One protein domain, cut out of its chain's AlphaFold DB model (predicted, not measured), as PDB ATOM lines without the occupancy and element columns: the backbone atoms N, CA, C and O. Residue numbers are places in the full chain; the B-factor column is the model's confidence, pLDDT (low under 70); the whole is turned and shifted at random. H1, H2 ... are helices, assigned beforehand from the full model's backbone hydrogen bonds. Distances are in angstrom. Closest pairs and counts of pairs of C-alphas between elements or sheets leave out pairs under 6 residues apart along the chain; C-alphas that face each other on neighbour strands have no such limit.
ATOM      1  N   CYS A   2     169.515 153.123 130.100       60.31
ATOM      2  CA  CYS A   2     169.287 154.040 131.244       60.31
ATOM      3  C   CYS A   2     168.395 155.265 130.958       60.31
ATOM      4  O   CYS A   2     167.491 155.539 131.737       60.31
ATOM      5  N   ASN A   3     168.603 155.989 129.849       68.12
ATOM      6  CA  ASN A   3     167.874 157.245 129.602       68.12
ATOM      7  C   ASN A   3     166.357 157.049 129.467       68.12
ATOM      8  O   ASN A   3     165.594 157.877 129.948       68.12
ATOM      9  N   LEU A   4     165.914 155.940 128.867       74.88
ATOM     10  CA  LEU A   4     164.487 155.643 128.726       74.88
ATOM     11  C   LEU A   4     163.848 155.342 130.091       74.88
ATOM     12  O   LEU A   4     162.786 155.868 130.399       74.88
ATOM     13  N   CYS A   5     164.527 154.570 130.946       70.19
ATOM     14  CA  CYS A   5     164.075 154.293 132.313       70.19
ATOM     15  C   CYS A   5     164.021 155.560 133.178       70.19
ATOM     16  O   CYS A   5     163.090 155.716 133.964       70.19
ATOM     17  N   LEU A   6     164.975 156.482 133.015       72.56
ATOM     18  CA  LEU A   6     164.965 157.776 133.705       72.56
ATOM     19  C   LEU A   6     163.797 158.659 133.249       72.56
ATOM     20  O   LEU A   6     163.117 159.241 134.091       72.56
ATOM     21  N   ILE A   7     163.510 158.704 131.943       81.56
ATOM     22  CA  ILE A   7     162.348 159.427 131.403       81.56
ATOM     23  C   ILE A   7     161.045 158.826 131.943       81.56
ATOM     24  O   ILE A   7     160.199 159.560 132.450       81.56
ATOM     25  N   ILE A   8     160.897 157.497 131.909       81.62
ATOM     26  CA  ILE A   8     159.722 156.812 132.469       81.62
ATOM     27  C   ILE A   8     159.593 157.103 133.968       81.62
ATOM     28  O   ILE A   8     158.500 157.405 134.440       81.62
ATOM     29  N   SER A   9     160.699 157.088 134.713       76.88
ATOM     30  CA  SER A   9     160.703 157.405 136.146       76.88
ATOM     31  C   SER A   9     160.242 158.838 136.417       76.88
ATOM     32  O   SER A   9     159.428 159.057 137.310       76.88
ATOM     33  N   ALA A  10     160.698 159.813 135.622       81.75
ATOM     34  CA  ALA A  10     160.267 161.206 135.740       81.75
ATOM     35  C   ALA A  10     158.766 161.375 135.450       81.75
ATOM     36  O   ALA A  10     158.070 162.093 136.174       81.75
ATOM     37  N   VAL A  11     158.246 160.676 134.436       87.25
ATOM     38  CA  VAL A  11     156.809 160.668 134.117       87.25
ATOM     39  C   VAL A  11     156.003 160.053 135.263       87.25
ATOM     40  O   VAL A  11     155.017 160.645 135.698       87.25
ATOM     41  N   VAL A  12     156.444 158.914 135.806       85.88
ATOM     42  CA  VAL A  12     155.777 158.247 136.937       85.88
ATOM     43  C   VAL A  12     155.787 159.126 138.189       85.88
ATOM     44  O   VAL A  12     154.754 159.254 138.840       85.88
ATOM     45  N   LEU A  13     156.905 159.788 138.504       83.62
ATOM     46  CA  LEU A  13     156.989 160.734 139.623       83.62
ATOM     47  C   LEU A  13     156.048 161.930 139.443       83.62
ATOM     48  O   LEU A  13     155.365 162.327 140.387       83.62
ATOM     49  N   SER A  14     155.968 162.480 138.230       86.38
ATOM     50  CA  SER A  14     155.059 163.594 137.924       86.38
ATOM     51  C   SER A  14     153.596 163.171 138.079       86.38
ATOM     52  O   SER A  14     152.791 163.897 138.668       86.38
ATOM     53  N   LEU A  15     153.261 161.965 137.615       89.25
ATOM     54  CA  LEU A  15     151.927 161.390 137.750       89.25
ATOM     55  C   LEU A  15     151.570 161.109 139.218       89.25
ATOM     56  O   LEU A  15     150.447 161.391 139.635       89.25
ATOM     57  N   LEU A  16     152.523 160.623 140.018       87.25
ATOM     58  CA  LEU A  16     152.358 160.438 141.462       87.25
ATOM     59  C   LEU A  16     152.077 161.757 142.178       87.25
ATOM     60  O   LEU A  16     151.134 161.830 142.964       87.25
ATOM     61  N   ALA A  17     152.841 162.809 141.877       86.44
ATOM     62  CA  ALA A  17     152.621 164.133 142.453       86.44
ATOM     63  C   ALA A  17     151.232 164.687 142.090       86.44
ATOM     64  O   ALA A  17     150.516 165.196 142.958       86.44
ATOM     65  N   TYR A  18     150.821 164.531 140.829       90.06
ATOM     66  CA  TYR A  18     149.493 164.927 140.364       90.06
ATOM     67  C   TYR A  18     148.371 164.166 141.085       90.06
ATOM     68  O   TYR A  18     147.441 164.781 141.612       90.06
ATOM     69  N   LEU A  19     148.468 162.838 141.169       88.44
ATOM     70  CA  LEU A  19     147.476 162.004 141.851       88.44
ATOM     71  C   LEU A  19     147.441 162.280 143.361       88.44
ATOM     72  O   LEU A  19     146.361 162.392 143.932       88.44
ATOM     73  N   SER A  20     148.594 162.481 144.002       88.06
ATOM     74  CA  SER A  20     148.681 162.925 145.399       88.06
ATOM     75  C   SER A  20     147.917 164.235 145.630       88.06
ATOM     76  O   SER A  20     147.179 164.367 146.611       88.06
ATOM     77  N   TYR A  21     148.053 165.202 144.716       87.75
ATOM     78  CA  TYR A  21     147.315 166.462 144.783       87.75
ATOM     79  C   TYR A  21     145.803 166.257 144.603       87.75
ATOM     80  O   TYR A  21     145.016 166.806 145.383       87.75
ATOM     81  N   GLN A  22     145.386 165.438 143.632       87.69
ATOM     82  CA  GLN A  22     143.970 165.129 143.400       87.69
ATOM     83  C   GLN A  22     143.334 164.429 144.603       87.69
ATOM     84  O   GLN A  22     142.323 164.901 145.120       87.69
ATOM     85  N   ILE A  23     143.970 163.382 145.135       87.62
ATOM     86  CA  ILE A  23     143.481 162.637 146.305       87.62
ATOM     87  C   ILE A  23     143.351 163.566 147.516       87.62
ATOM     88  O   ILE A  23     142.341 163.536 148.221       87.62
ATOM     89  N   ARG A  24     144.331 164.452 147.742       86.06
ATOM     90  CA  ARG A  24     144.260 165.448 148.821       86.06
ATOM     91  C   ARG A  24     143.103 166.430 148.628       86.06
ATOM     92  O   ARG A  24     142.481 166.839 149.610       86.06
ATOM     93  N   THR A  25     142.828 166.822 147.390       86.19
ATOM     94  CA  THR A  25     141.724 167.728 147.049       86.19
ATOM     95  C   THR A  25     140.377 167.039 147.256       86.19
ATOM     96  O   THR A  25     139.514 167.588 147.939       86.19
ATOM     97  N   HIS A  26     140.238 165.794 146.792       85.44
ATOM     98  CA  HIS A  26     139.073 164.951 147.048       85.44
ATOM     99  C   HIS A  26     138.827 164.750 148.541       85.44
ATOM    100  O   HIS A  26     137.710 164.968 148.995       85.44
ATOM    101  N   TYR A  27     139.862 164.457 149.327       84.00
ATOM    102  CA  TYR A  27     139.746 164.366 150.782       84.00
ATOM    103  C   TYR A  27     139.231 165.671 151.410       84.00
ATOM    104  O   TYR A  27     138.316 165.654 152.234       84.00
ATOM    105  N   ARG A  28     139.769 166.827 150.994       82.50
ATOM    106  CA  ARG A  28     139.341 168.140 151.512       82.50
ATOM    107  C   ARG A  28     137.878 168.449 151.197       82.50
ATOM    108  O   ARG A  28     137.177 168.965 152.071       82.50
ATOM    109  N   TRP A  29     137.451 168.156 149.971       80.94
ATOM    110  CA  TRP A  29     136.114 168.470 149.460       80.94
ATOM    111  C   TRP A  29     135.070 167.400 149.743       80.94
ATOM    112  O   TRP A  29     133.878 167.674 149.624       80.94
ATOM    113  N   SER A  30     135.485 166.200 150.134       73.12
ATOM    114  CA  SER A  30     134.546 165.163 150.515       73.12
ATOM    115  C   SER A  30     133.743 165.610 151.744       73.12
ATOM    116  O   SER A  30     134.289 166.073 152.753       73.12
ATOM    117  N   LEU A  31     132.419 165.489 151.635       63.25
ATOM    118  CA  LEU A  31     131.462 165.628 152.735       63.25
ATOM    119  C   LEU A  31     131.468 164.345 153.583       63.25
ATOM    120  O   LEU A  31     130.429 163.771 153.890       63.25
ATOM    121  N   THR A  32     132.662 163.845 153.893       62.06
ATOM    122  CA  THR A  32     132.858 162.677 154.746       62.06
ATOM    123  C   THR A  32     132.482 163.013 156.182       62.06
ATOM    124  O   THR A  32     132.586 164.167 156.613       62.06
ATOM    125  N   SER A  33     132.067 161.995 156.935       59.34
ATOM    126  CA  SER A  33     131.722 162.140 158.351       59.34
ATOM    127  C   SER A  33     132.867 162.803 159.138       59.34
ATOM    128  O   SER A  33     134.044 162.680 158.784       59.34
ATOM    129  N   VAL A  34     132.549 163.493 160.239       61.31
ATOM    130  CA  VAL A  34     133.561 164.089 161.139       61.31
ATOM    131  C   VAL A  34     134.597 163.042 161.587       61.31
ATOM    132  O   VAL A  34     135.768 163.373 161.756       61.31
ATOM    133  N   GLN A  35     134.186 161.770 161.689       59.38
ATOM    134  CA  GLN A  35     135.049 160.622 161.990       59.38
ATOM    135  C   GLN A  35     136.082 160.306 160.898       59.38
ATOM    136  O   GLN A  35     137.220 159.973 161.213       59.38
ATOM    137  N   GLU A  36     135.744 160.438 159.617       62.31
ATOM    138  CA  GLU A  36     136.715 160.232 158.530       62.31
ATOM    139  C   GLU A  36     137.741 161.368 158.460       62.31
ATOM    140  O   GLU A  36     138.925 161.120 158.228       62.31
ATOM    141  N   LYS A  37     137.319 162.614 158.726       68.50
ATOM    142  CA  LYS A  37     138.254 163.749 158.788       68.50
ATOM    143  C   LYS A  37     139.168 163.704 160.014       68.50
ATOM    144  O   LYS A  37     140.299 164.179 159.920       68.50
ATOM    145  N   SER A  38     138.716 163.137 161.135       70.12
ATOM    146  CA  SER A  38     139.560 162.944 162.321       70.12
ATOM    147  C   SER A  38     140.533 161.769 162.173       70.12
ATOM    148  O   SER A  38     141.647 161.844 162.687       70.12
ATOM    149  N   ALA A  39     140.164 160.726 161.421       75.12
ATOM    150  CA  ALA A  39     141.044 159.598 161.101       75.12
ATOM    151  C   ALA A  39     142.128 159.942 160.055       75.12
ATOM    152  O   ALA A  39     143.170 159.286 159.990       75.12
ATOM    153  N   GLY A  40     141.912 160.992 159.259       81.81
ATOM    154  CA  GLY A  40     142.925 161.580 158.388       81.81
ATOM    155  C   GLY A  40     142.984 161.005 156.968       81.81
ATOM    156  O   GLY A  40     142.296 160.053 156.601       81.81
ATOM    157  N   LEU A  41     143.870 161.589 156.153       81.31
ATOM    158  CA  LEU A  41     144.017 161.285 154.721       81.31
ATOM    159  C   LEU A  41     144.361 159.812 154.444       81.31
ATOM    160  O   LEU A  41     143.898 159.245 153.459       81.31
ATOM    161  N   ILE A  42     145.160 159.185 155.313       81.88
ATOM    162  CA  ILE A  42     145.583 157.786 155.153       81.88
ATOM    163  C   ILE A  42     144.390 156.842 155.330       81.88
ATOM    164  O   ILE A  42     144.261 155.868 154.590       81.88
ATOM    165  N   HIS A  43     143.490 157.141 156.270       83.75
ATOM    166  CA  HIS A  43     142.289 156.341 156.481       83.75
ATOM    167  C   HIS A  43     141.351 156.415 155.270       83.75
ATOM    168  O   HIS A  43     140.944 155.376 154.750       83.75
ATOM    169  N   PHE A  44     141.110 157.630 154.761       84.94
ATOM    170  CA  PHE A  44     140.361 157.867 153.524       84.94
ATOM    171  C   PHE A  44     140.948 157.082 152.341       84.94
ATOM    172  O   PHE A  44     140.241 156.350 151.646       84.94
ATOM    173  N   TYR A  45     142.268 157.168 152.160       85.44
ATOM    174  CA  TYR A  45     142.990 156.456 151.111       85.44
ATOM    175  C   TYR A  45     142.814 154.931 151.215       85.44
ATOM    176  O   TYR A  45     142.529 154.259 150.223       85.44
ATOM    177  N   ARG A  46     142.912 154.380 152.430       85.00
ATOM    178  CA  ARG A  46     142.784 152.940 152.696       85.00
ATOM    179  C   ARG A  46     141.371 152.413 152.451       85.00
ATOM    180  O   ARG A  46     141.226 151.320 151.907       85.00
ATOM    181  N   ILE A  47     140.338 153.167 152.836       87.62
ATOM    182  CA  ILE A  47     138.938 152.800 152.566       87.62
ATOM    183  C   ILE A  47     138.717 152.694 151.060       87.62
ATOM    184  O   ILE A  47     138.220 151.678 150.581       87.62
ATOM    185  N   HIS A  48     139.127 153.715 150.310       87.81
ATOM    186  CA  HIS A  48     138.894 153.767 148.872       87.81
ATOM    187  C   HIS A  48     139.672 152.705 148.095       87.81
ATOM    188  O   HIS A  48     139.123 152.116 147.170       87.81
ATOM    189  N   ILE A  49     140.892 152.379 148.520       87.38
ATOM    190  CA  ILE A  49     141.627 151.227 147.985       87.38
ATOM    191  C   ILE A  49     140.891 149.918 148.276       87.38
ATOM    192  O   ILE A  49     140.700 149.098 147.379       87.38
ATOM    193  N   ASN A  50     140.442 149.717 149.517       86.44
ATOM    194  CA  ASN A  50     139.728 148.499 149.891       86.44
ATOM    195  C   ASN A  50     138.430 148.318 149.099       86.44
ATOM    196  O   ASN A  50     138.104 147.181 148.772       86.44
ATOM    197  N   ARG A  51     137.726 149.399 148.747       86.12
ATOM    198  CA  ARG A  51     136.537 149.321 147.885       86.12
ATOM    199  C   ARG A  51     136.862 148.780 146.492       86.12
ATOM    200  O   ARG A  51     136.132 147.927 146.001       86.12
ATOM    201  N   VAL A  52     137.993 149.164 145.894       88.81
ATOM    202  CA  VAL A  52     138.413 148.575 144.608       88.81
ATOM    203  C   VAL A  52     138.703 147.082 144.759       88.81
ATOM    204  O   VAL A  52     138.200 146.275 143.984       88.81
ATOM    205  N   PHE A  53     139.495 146.699 145.763       82.31
ATOM    206  CA  PHE A  53     139.962 145.314 145.898       82.31
ATOM    207  C   PHE A  53     138.907 144.337 146.426       82.31
ATOM    208  O   PHE A  53     138.950 143.161 146.074       82.31
ATOM    209  N   LYS A  54     137.991 144.788 147.290       85.56
ATOM    210  CA  LYS A  54     136.970 143.929 147.911       85.56
ATOM    211  C   LYS A  54     135.617 144.018 147.227       85.56
ATOM    212  O   LYS A  54     134.936 143.006 147.118       85.56
ATOM    213  N   GLU A  55     135.219 145.217 146.819       86.56
ATOM    214  CA  GLU A  55     133.869 145.493 146.317       86.56
ATOM    215  C   GLU A  55     133.849 145.658 144.790       86.56
ATOM    216  O   GLU A  55     132.777 145.690 144.196       86.56
ATOM    217  N   GLY A  56     135.019 145.736 144.138       84.75
ATOM    218  CA  GLY A  56     135.114 145.972 142.697       84.75
ATOM    219  C   GLY A  56     134.621 147.360 142.278       84.75
ATOM    220  O   GLY A  56     134.292 147.564 141.111       84.75
ATOM    221  N   ASP A  57     134.544 148.311 143.213       84.62
ATOM    222  CA  ASP A  57     134.075 149.671 142.948       84.62
ATOM    223  C   ASP A  57     135.114 150.434 142.114       84.62
ATOM    224  O   ASP A  57     136.143 150.873 142.624       84.62
ATOM    225  N   LEU A  58     134.837 150.604 140.820       85.62
ATOM    226  CA  LEU A  58     135.666 151.376 139.886       85.62
ATOM    227  C   LEU A  58     135.292 152.866 139.854       85.62
ATOM    228  O   LEU A  58     135.579 153.566 138.879       85.62
ATOM    229  N   GLY A  59     134.654 153.369 140.913       86.25
ATOM    230  CA  GLY A  59     134.424 154.790 141.106       86.25
ATOM    231  C   GLY A  59     135.719 155.596 140.986       86.25
ATOM    232  O   GLY A  59     136.811 155.136 141.323       86.25
ATOM    233  N   ARG A  60     135.600 156.845 140.524       86.44
ATOM    234  CA  ARG A  60     136.749 157.708 140.208       86.44
ATOM    235  C   ARG A  60     137.766 157.818 141.355       86.44
ATOM    236  O   ARG A  60     138.954 157.637 141.128       86.44
ATOM    237  N   ILE A  61     137.303 158.079 142.579       87.31
ATOM    238  CA  ILE A  61     138.169 158.250 143.759       87.31
ATOM    239  C   ILE A  61     138.854 156.923 144.163       87.31
ATOM    240  O   ILE A  61     140.082 156.921 144.295       87.31
ATOM    241  N   PRO A  62     138.126 155.794 144.327       87.88
ATOM    242  CA  PRO A  62     138.720 154.461 144.491       87.88
ATOM    243  C   PRO A  62     139.791 154.120 143.447       87.88
ATOM    244  O   PRO A  62     140.888 153.664 143.798       87.88
ATOM    245  N   LEU A  63     139.502 154.396 142.174       88.56
ATOM    246  CA  LEU A  63     140.399 154.116 141.060       88.56
ATOM    247  C   LEU A  63     141.671 154.973 141.124       88.56
ATOM    248  O   LEU A  63     142.772 154.434 141.048       88.56
ATOM    249  N   GLU A  64     141.539 156.288 141.321       89.00
ATOM    250  CA  GLU A  64     142.678 157.207 141.469       89.00
ATOM    251  C   GLU A  64     143.581 156.797 142.644       89.00
ATOM    252  O   GLU A  64     144.807 156.765 142.503       89.00
ATOM    253  N   CYS A  65     142.992 156.402 143.780       88.88
ATOM    254  CA  CYS A  65     143.748 155.921 144.938       88.88
ATOM    255  C   CYS A  65     144.511 154.622 144.635       88.88
ATOM    256  O   CYS A  65     145.666 154.472 145.049       88.88
ATOM    257  N   SER A  66     143.896 153.709 143.881       88.50
ATOM    258  CA  SER A  66     144.485 152.416 143.515       88.50
ATOM    259  C   SER A  66     145.580 152.548 142.456       88.50
ATOM    260  O   SER A  66     146.630 151.919 142.582       88.50
ATOM    261  N   ILE A  67     145.398 153.424 141.464       89.25
ATOM    262  CA  ILE A  67     146.447 153.772 140.493       89.25
ATOM    263  C   ILE A  67     147.629 154.410 141.225       89.25
ATOM    264  O   ILE A  67     148.769 154.003 141.016       89.25
ATOM    265  N   HIS A  68     147.370 155.355 142.134       90.81
ATOM    266  CA  HIS A  68     148.417 155.948 142.963       90.81
ATOM    267  C   HIS A  68     149.164 154.884 143.783       90.81
ATOM    268  O   HIS A  68     150.391 154.911 143.860       90.81
ATOM    269  N   TYR A  69     148.445 153.909 144.348       86.50
ATOM    270  CA  TYR A  69     149.042 152.820 145.127       86.50
ATOM    271  C   TYR A  69     149.958 151.945 144.268       86.50
ATOM    272  O   TYR A  69     151.095 151.671 144.648       86.50
ATOM    273  N   ALA A  70     149.489 151.554 143.081       85.50
ATOM    274  CA  ALA A  70     150.270 150.765 142.138       85.50
ATOM    275  C   ALA A  70     151.528 151.516 141.671       85.50
ATOM    276  O   ALA A  70     152.619 150.947 141.660       85.50
ATOM    277  N   LEU A  71     151.400 152.807 141.344       84.12
ATOM    278  CA  LEU A  71     152.524 153.638 140.911       84.12
ATOM    279  C   LEU A  71     153.574 153.824 142.012       84.12
ATOM    280  O   LEU A  71     154.764 153.811 141.704       84.12
ATOM    281  N   MET A  72     153.169 153.941 143.281       81.38
ATOM    282  CA  MET A  72     154.108 154.029 144.408       81.38
ATOM    283  C   MET A  72     154.982 152.775 144.518       81.38
ATOM    284  O   MET A  72     156.183 152.881 144.762       81.38
ATOM    285  N   HIS A  73     154.407 151.594 144.271       79.44
ATOM    286  CA  HIS A  73     155.164 150.337 144.235       79.44
ATOM    287  C   HIS A  73     156.016 150.181 142.973       79.44
ATOM    288  O   HIS A  73     157.024 149.478 143.003       79.44
ATOM    289  N   LEU A  74     155.649 150.853 141.879       74.06
ATOM    290  CA  LEU A  74     156.371 150.808 140.606       74.06
ATOM    291  C   LEU A  74     157.551 151.793 140.546       74.06
ATOM    292  O   LEU A  74     158.547 151.524 139.874       74.06
ATOM    293  N   VAL A  75     157.459 152.940 141.230       70.31
ATOM    294  CA  VAL A  75     158.467 154.008 141.120       70.31
ATOM    295  C   VAL A  75     159.807 153.595 141.720       70.31
ATOM    296  O   VAL A  75     160.855 153.917 141.166       70.31
ATOM    297  N   VAL A  76     159.777 152.827 142.810       69.19
ATOM    298  CA  VAL A  76     160.973 152.330 143.495       69.19
ATOM    299  C   VAL A  76     161.819 151.439 142.573       69.19
ATOM    300  O   VAL A  76     162.984 151.778 142.356       69.19
ATOM    301  N   PRO A  77     161.282 150.363 141.958       67.00
ATOM    302  CA  PRO A  77     162.051 149.561 141.011       67.00
ATOM    303  C   PRO A  77     162.435 150.343 139.745       67.00
ATOM    304  O   PRO A  77     163.531 150.139 139.234       67.00
ATOM    305  N   LEU A  78     161.605 151.267 139.246       67.62
ATOM    306  CA  LEU A  78     161.912 152.057 138.041       67.62
ATOM    307  C   LEU A  78     163.081 153.028 138.218       67.62
ATOM    308  O   LEU A  78     164.009 153.023 137.403       67.62
ATOM    309  N   VAL A  79     163.058 153.830 139.287       64.50
ATOM    310  CA  VAL A  79     164.162 154.735 139.642       64.50
ATOM    311  C   VAL A  79     165.424 153.910 139.879       64.50
ATOM    312  O   VAL A  79     166.506 154.278 139.423       64.50
ATOM    313  N   PHE A  80     165.268 152.749 140.513       64.38
ATOM    314  CA  PHE A  80     166.359 151.824 140.744       64.38
ATOM    315  C   PHE A  80     166.981 151.313 139.426       64.38
ATOM    316  O   PHE A  80     168.161 151.550 139.185       64.38
ATOM    317  N   PHE A  81     166.212 150.730 138.499       64.88
ATOM    318  CA  PHE A  81     166.740 150.307 137.191       64.88
ATOM    319  C   PHE A  81     167.326 151.473 136.374       64.88
ATOM    320  O   PHE A  81     168.333 151.299 135.687       64.88
ATOM    321  N   GLY A  82     166.736 152.669 136.452       61.78
ATOM    322  CA  GLY A  82     167.196 153.845 135.709       61.78
ATOM    323  C   GLY A  82     168.571 154.360 136.138       61.78
ATOM    324  O   GLY A  82     169.386 154.686 135.272       61.78
ATOM    325  N   PHE A  83     168.845 154.405 137.443       60.97
ATOM    326  CA  PHE A  83     170.115 154.904 137.982       60.97
ATOM    327  C   PHE A  83     171.191 153.823 138.127       60.97
ATOM    328  O   PHE A  83     172.373 154.116 137.955       60.97
ATOM    329  N   PHE A  84     170.801 152.584 138.430       57.31
ATOM    330  CA  PHE A  84     171.724 151.589 138.976       57.31
ATOM    331  C   PHE A  84     172.154 150.503 137.973       57.31
ATOM    332  O   PHE A  84     173.135 149.815 138.200       57.31
ATOM    333  N   LEU A  85     171.582 150.402 136.768       54.25
ATOM    334  CA  LEU A  85     171.981 149.385 135.767       54.25
ATOM    335  C   LEU A  85     173.451 149.433 135.261       54.25
ATOM    336  O   LEU A  85     173.789 148.709 134.327       54.25
ATOM    337  N   ARG A  86     174.341 150.248 135.846       55.06
ATOM    338  CA  ARG A  86     175.736 150.406 135.411       55.06
ATOM    339  C   ARG A  86     176.817 149.850 136.359       55.06
ATOM    340  O   ARG A  86     177.972 149.878 135.950       55.06
ATOM    341  N   SER A  87     176.528 149.349 137.571       51.72
ATOM    342  CA  SER A  87     177.597 148.841 138.471       51.72
ATOM    343  C   SER A  87     177.123 147.859 139.562       51.72
ATOM    344  O   SER A  87     175.966 147.892 139.944       51.72
ATOM    345  N   ASP A  88     178.012 147.033 140.128       53.84
ATOM    346  CA  ASP A  88     177.736 146.025 141.183       53.84
ATOM    347  C   ASP A  88     177.230 146.598 142.533       53.84
ATOM    348  O   ASP A  88     176.838 145.861 143.438       53.84
ATOM    349  N   ILE A  89     177.140 147.926 142.660       55.12
ATOM    350  CA  ILE A  89     176.574 148.667 143.810       55.12
ATOM    351  C   ILE A  89     175.040 148.458 143.955       55.12
ATOM    352  O   ILE A  89     174.412 148.871 144.932       55.12
ATOM    353  N   ASN A  90     174.431 147.736 143.015       55.81
ATOM    354  CA  ASN A  90     172.992 147.513 142.868       55.81
ATOM    355  C   ASN A  90     172.315 146.804 144.039       55.81
ATOM    356  O   ASN A  90     171.146 147.055 144.320       55.81
ATOM    357  N   PHE A  91     173.025 145.955 144.773       56.78
ATOM    358  CA  PHE A  91     172.410 145.202 145.865       56.78
ATOM    359  C   PHE A  91     171.835 146.114 146.966       56.78
ATOM    360  O   PHE A  91     170.715 145.904 147.430       56.78
ATOM    361  N   LEU A  92     172.552 147.182 147.329       57.72
ATOM    362  CA  LEU A  92     172.137 148.104 148.391       57.72
ATOM    363  C   LEU A  92     170.874 148.889 148.033       57.72
ATOM    364  O   LEU A  92     170.021 149.092 148.893       57.72
ATOM    365  N   GLY A  93     170.719 149.299 146.773       58.06
ATOM    366  CA  GLY A  93     169.514 150.007 146.348       58.06
ATOM    367  C   GLY A  93     168.304 149.084 146.158       58.06
ATOM    368  O   GLY A  93     167.193 149.518 146.450       58.06
ATOM    369  N   VAL A  94     168.491 147.806 145.789       57.62
ATOM    370  CA  VAL A  94     167.403 146.802 145.822       57.62
ATOM    371  C   VAL A  94     166.919 146.607 147.254       57.62
ATOM    372  O   VAL A  94     165.719 146.682 147.516       57.62
ATOM    373  N   VAL A  95     167.846 146.408 148.195       61.94
ATOM    374  CA  VAL A  95     167.516 146.245 149.616       61.94
ATOM    375  C   VAL A  95     166.844 147.508 150.159       61.94
ATOM    376  O   VAL A  95     165.796 147.404 150.790       61.94
ATOM    377  N   ALA A  96     167.364 148.701 149.858       62.88
ATOM    378  CA  ALA A  96     166.744 149.961 150.264       62.88
ATOM    379  C   ALA A  96     165.350 150.137 149.648       62.88
ATOM    380  O   ALA A  96     164.424 150.539 150.347       62.88
ATOM    381  N   GLY A  97     165.161 149.787 148.375       63.88
ATOM    382  CA  GLY A  97     163.868 149.849 147.703       63.88
ATOM    383  C   GLY A  97     162.837 148.923 148.345       63.88
ATOM    384  O   GLY A  97     161.750 149.369 148.702       63.88
ATOM    385  N   ILE A  98     163.208 147.665 148.589       65.62
ATOM    386  CA  ILE A  98     162.362 146.688 149.288       65.62
ATOM    387  C   ILE A  98     162.029 147.178 150.704       65.62
ATOM    388  O   ILE A  98     160.865 147.153 151.100       65.62
ATOM    389  N   VAL A  99     163.018 147.676 151.452       73.38
ATOM    390  CA  VAL A  99     162.818 148.212 152.808       73.38
ATOM    391  C   VAL A  99     161.896 149.430 152.789       73.38
ATOM    392  O   VAL A  99     161.009 149.524 153.633       73.38
ATOM    393  N   THR A 100     162.049 150.333 151.821       68.44
ATOM    394  CA  THR A 100     161.211 151.536 151.712       68.44
ATOM    395  C   THR A 100     159.781 151.170 151.324       68.44
ATOM    396  O   THR A 100     158.844 151.668 151.942       68.44
ATOM    397  N   SER A 101     159.589 150.240 150.383       67.12
ATOM    398  CA  SER A 101     158.263 149.715 150.033       67.12
ATOM    399  C   SER A 101     157.602 148.998 151.214       67.12
ATOM    400  O   SER A 101     156.412 149.194 151.455       67.12
ATOM    401  N   LEU A 102     158.362 148.231 152.004       68.19
ATOM    402  CA  LEU A 102     157.878 147.589 153.233       68.19
ATOM    403  C   LEU A 102     157.532 148.605 154.328       68.19
ATOM    404  O   LEU A 102     156.540 148.424 155.031       68.19
ATOM    405  N   GLN A 103     158.314 149.674 154.479       71.69
ATOM    406  CA  GLN A 103     158.017 150.782 155.395       71.69
ATOM    407  C   GLN A 103     156.726 151.496 154.983       71.69
ATOM    408  O   GLN A 103     155.866 151.748 155.827       71.69
ATOM    409  N   LEU A 104     156.551 151.747 153.682       68.00
ATOM    410  CA  LEU A 104     155.328 152.322 153.128       68.00
ATOM    411  C   LEU A 104     154.125 151.409 153.399       68.00
ATOM    412  O   LEU A 104     153.083 151.869 153.862       68.00
ATOM    413  N   LEU A 105     154.297 150.101 153.185       65.44
ATOM    414  CA  LEU A 105     153.274 149.094 153.450       65.44
ATOM    415  C   LEU A 105     152.913 149.032 154.942       65.44
ATOM    416  O   LEU A 105     151.730 149.032 155.263       65.44
ATOM    417  N   LYS A 106     153.897 149.058 155.852       62.03
ATOM    418  CA  LYS A 106     153.670 149.113 157.310       62.03
ATOM    419  C   LYS A 106     152.954 150.388 157.746       62.03
ATOM    420  O   LYS A 106     152.134 150.338 158.655       62.03
ATOM    421  N   HIS A 107     153.250 151.520 157.115       67.25
ATOM    422  CA  HIS A 107     152.605 152.790 157.441       67.25
ATOM    423  C   HIS A 107     151.142 152.829 156.975       67.25
ATOM    424  O   HIS A 107     150.277 153.338 157.685       67.25
ATOM    425  N   ILE A 108     150.848 152.253 155.804       58.59
ATOM    426  CA  ILE A 108     149.479 152.150 155.276       58.59
ATOM    427  C   ILE A 108     148.702 151.034 155.991       58.59
ATOM    428  O   ILE A 108     147.496 151.168 156.216       58.59
ATOM    429  N   TYR A 109     149.379 149.947 156.376       59.97
ATOM    430  CA  TYR A 109     148.798 148.813 157.083       59.97
ATOM    431  C   TYR A 109     149.495 148.469 158.407       59.97
ATOM    432  O   TYR A 109     150.129 147.417 158.513       59.97
TER     433      TYR A 109
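What this domain is: This is residues 2 to 109 of the 113 residues of an uncharacterized protein of Spirochaetaceae bacterium (UniProt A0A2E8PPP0). Three long helices run lengthwise, H4 between H1 and H5, while H3 crosses one end of H1 and H4, with short H2 near H3. The printed part has 108 residues with five named helices, H1 to H5, and no named strand: all helix. It is a rod spanning 52 by 25 by 24 A, only just loose, close to compact, with a radius of gyration of the C-alphas of 16.1 A.

Where its parts are: H1, residues 2 to 29, begins at C-alpha 2 (169.287, 154.040, 131.244) and is 40.5 A long. H2 is residues 34 to 39 and H3 residues 41 to 55. H4, residues 60 to 84, is 35.5 A long, with a kink of 33 degrees near residue 74. H5, residues 90 to 108, ends at C-alpha 108 (149.479, 152.150, 155.276).

How they stand to each other: H4, the hub, touches H1 at a shallow tilt of 28 degrees, opposite ways; their closest C-alphas, Cys 5 and Gly 82, are 4.6 A apart. Every O i to N i+4 pair is within hydrogen-bond range in H1, H2, H3 and H5, and 19 of 21 in H4.

The domain as a whole: The printed part has no cut, and its four links are tight. Its mean pLDDT is 75.4, with 41 residues under 70, among them 76 to 98.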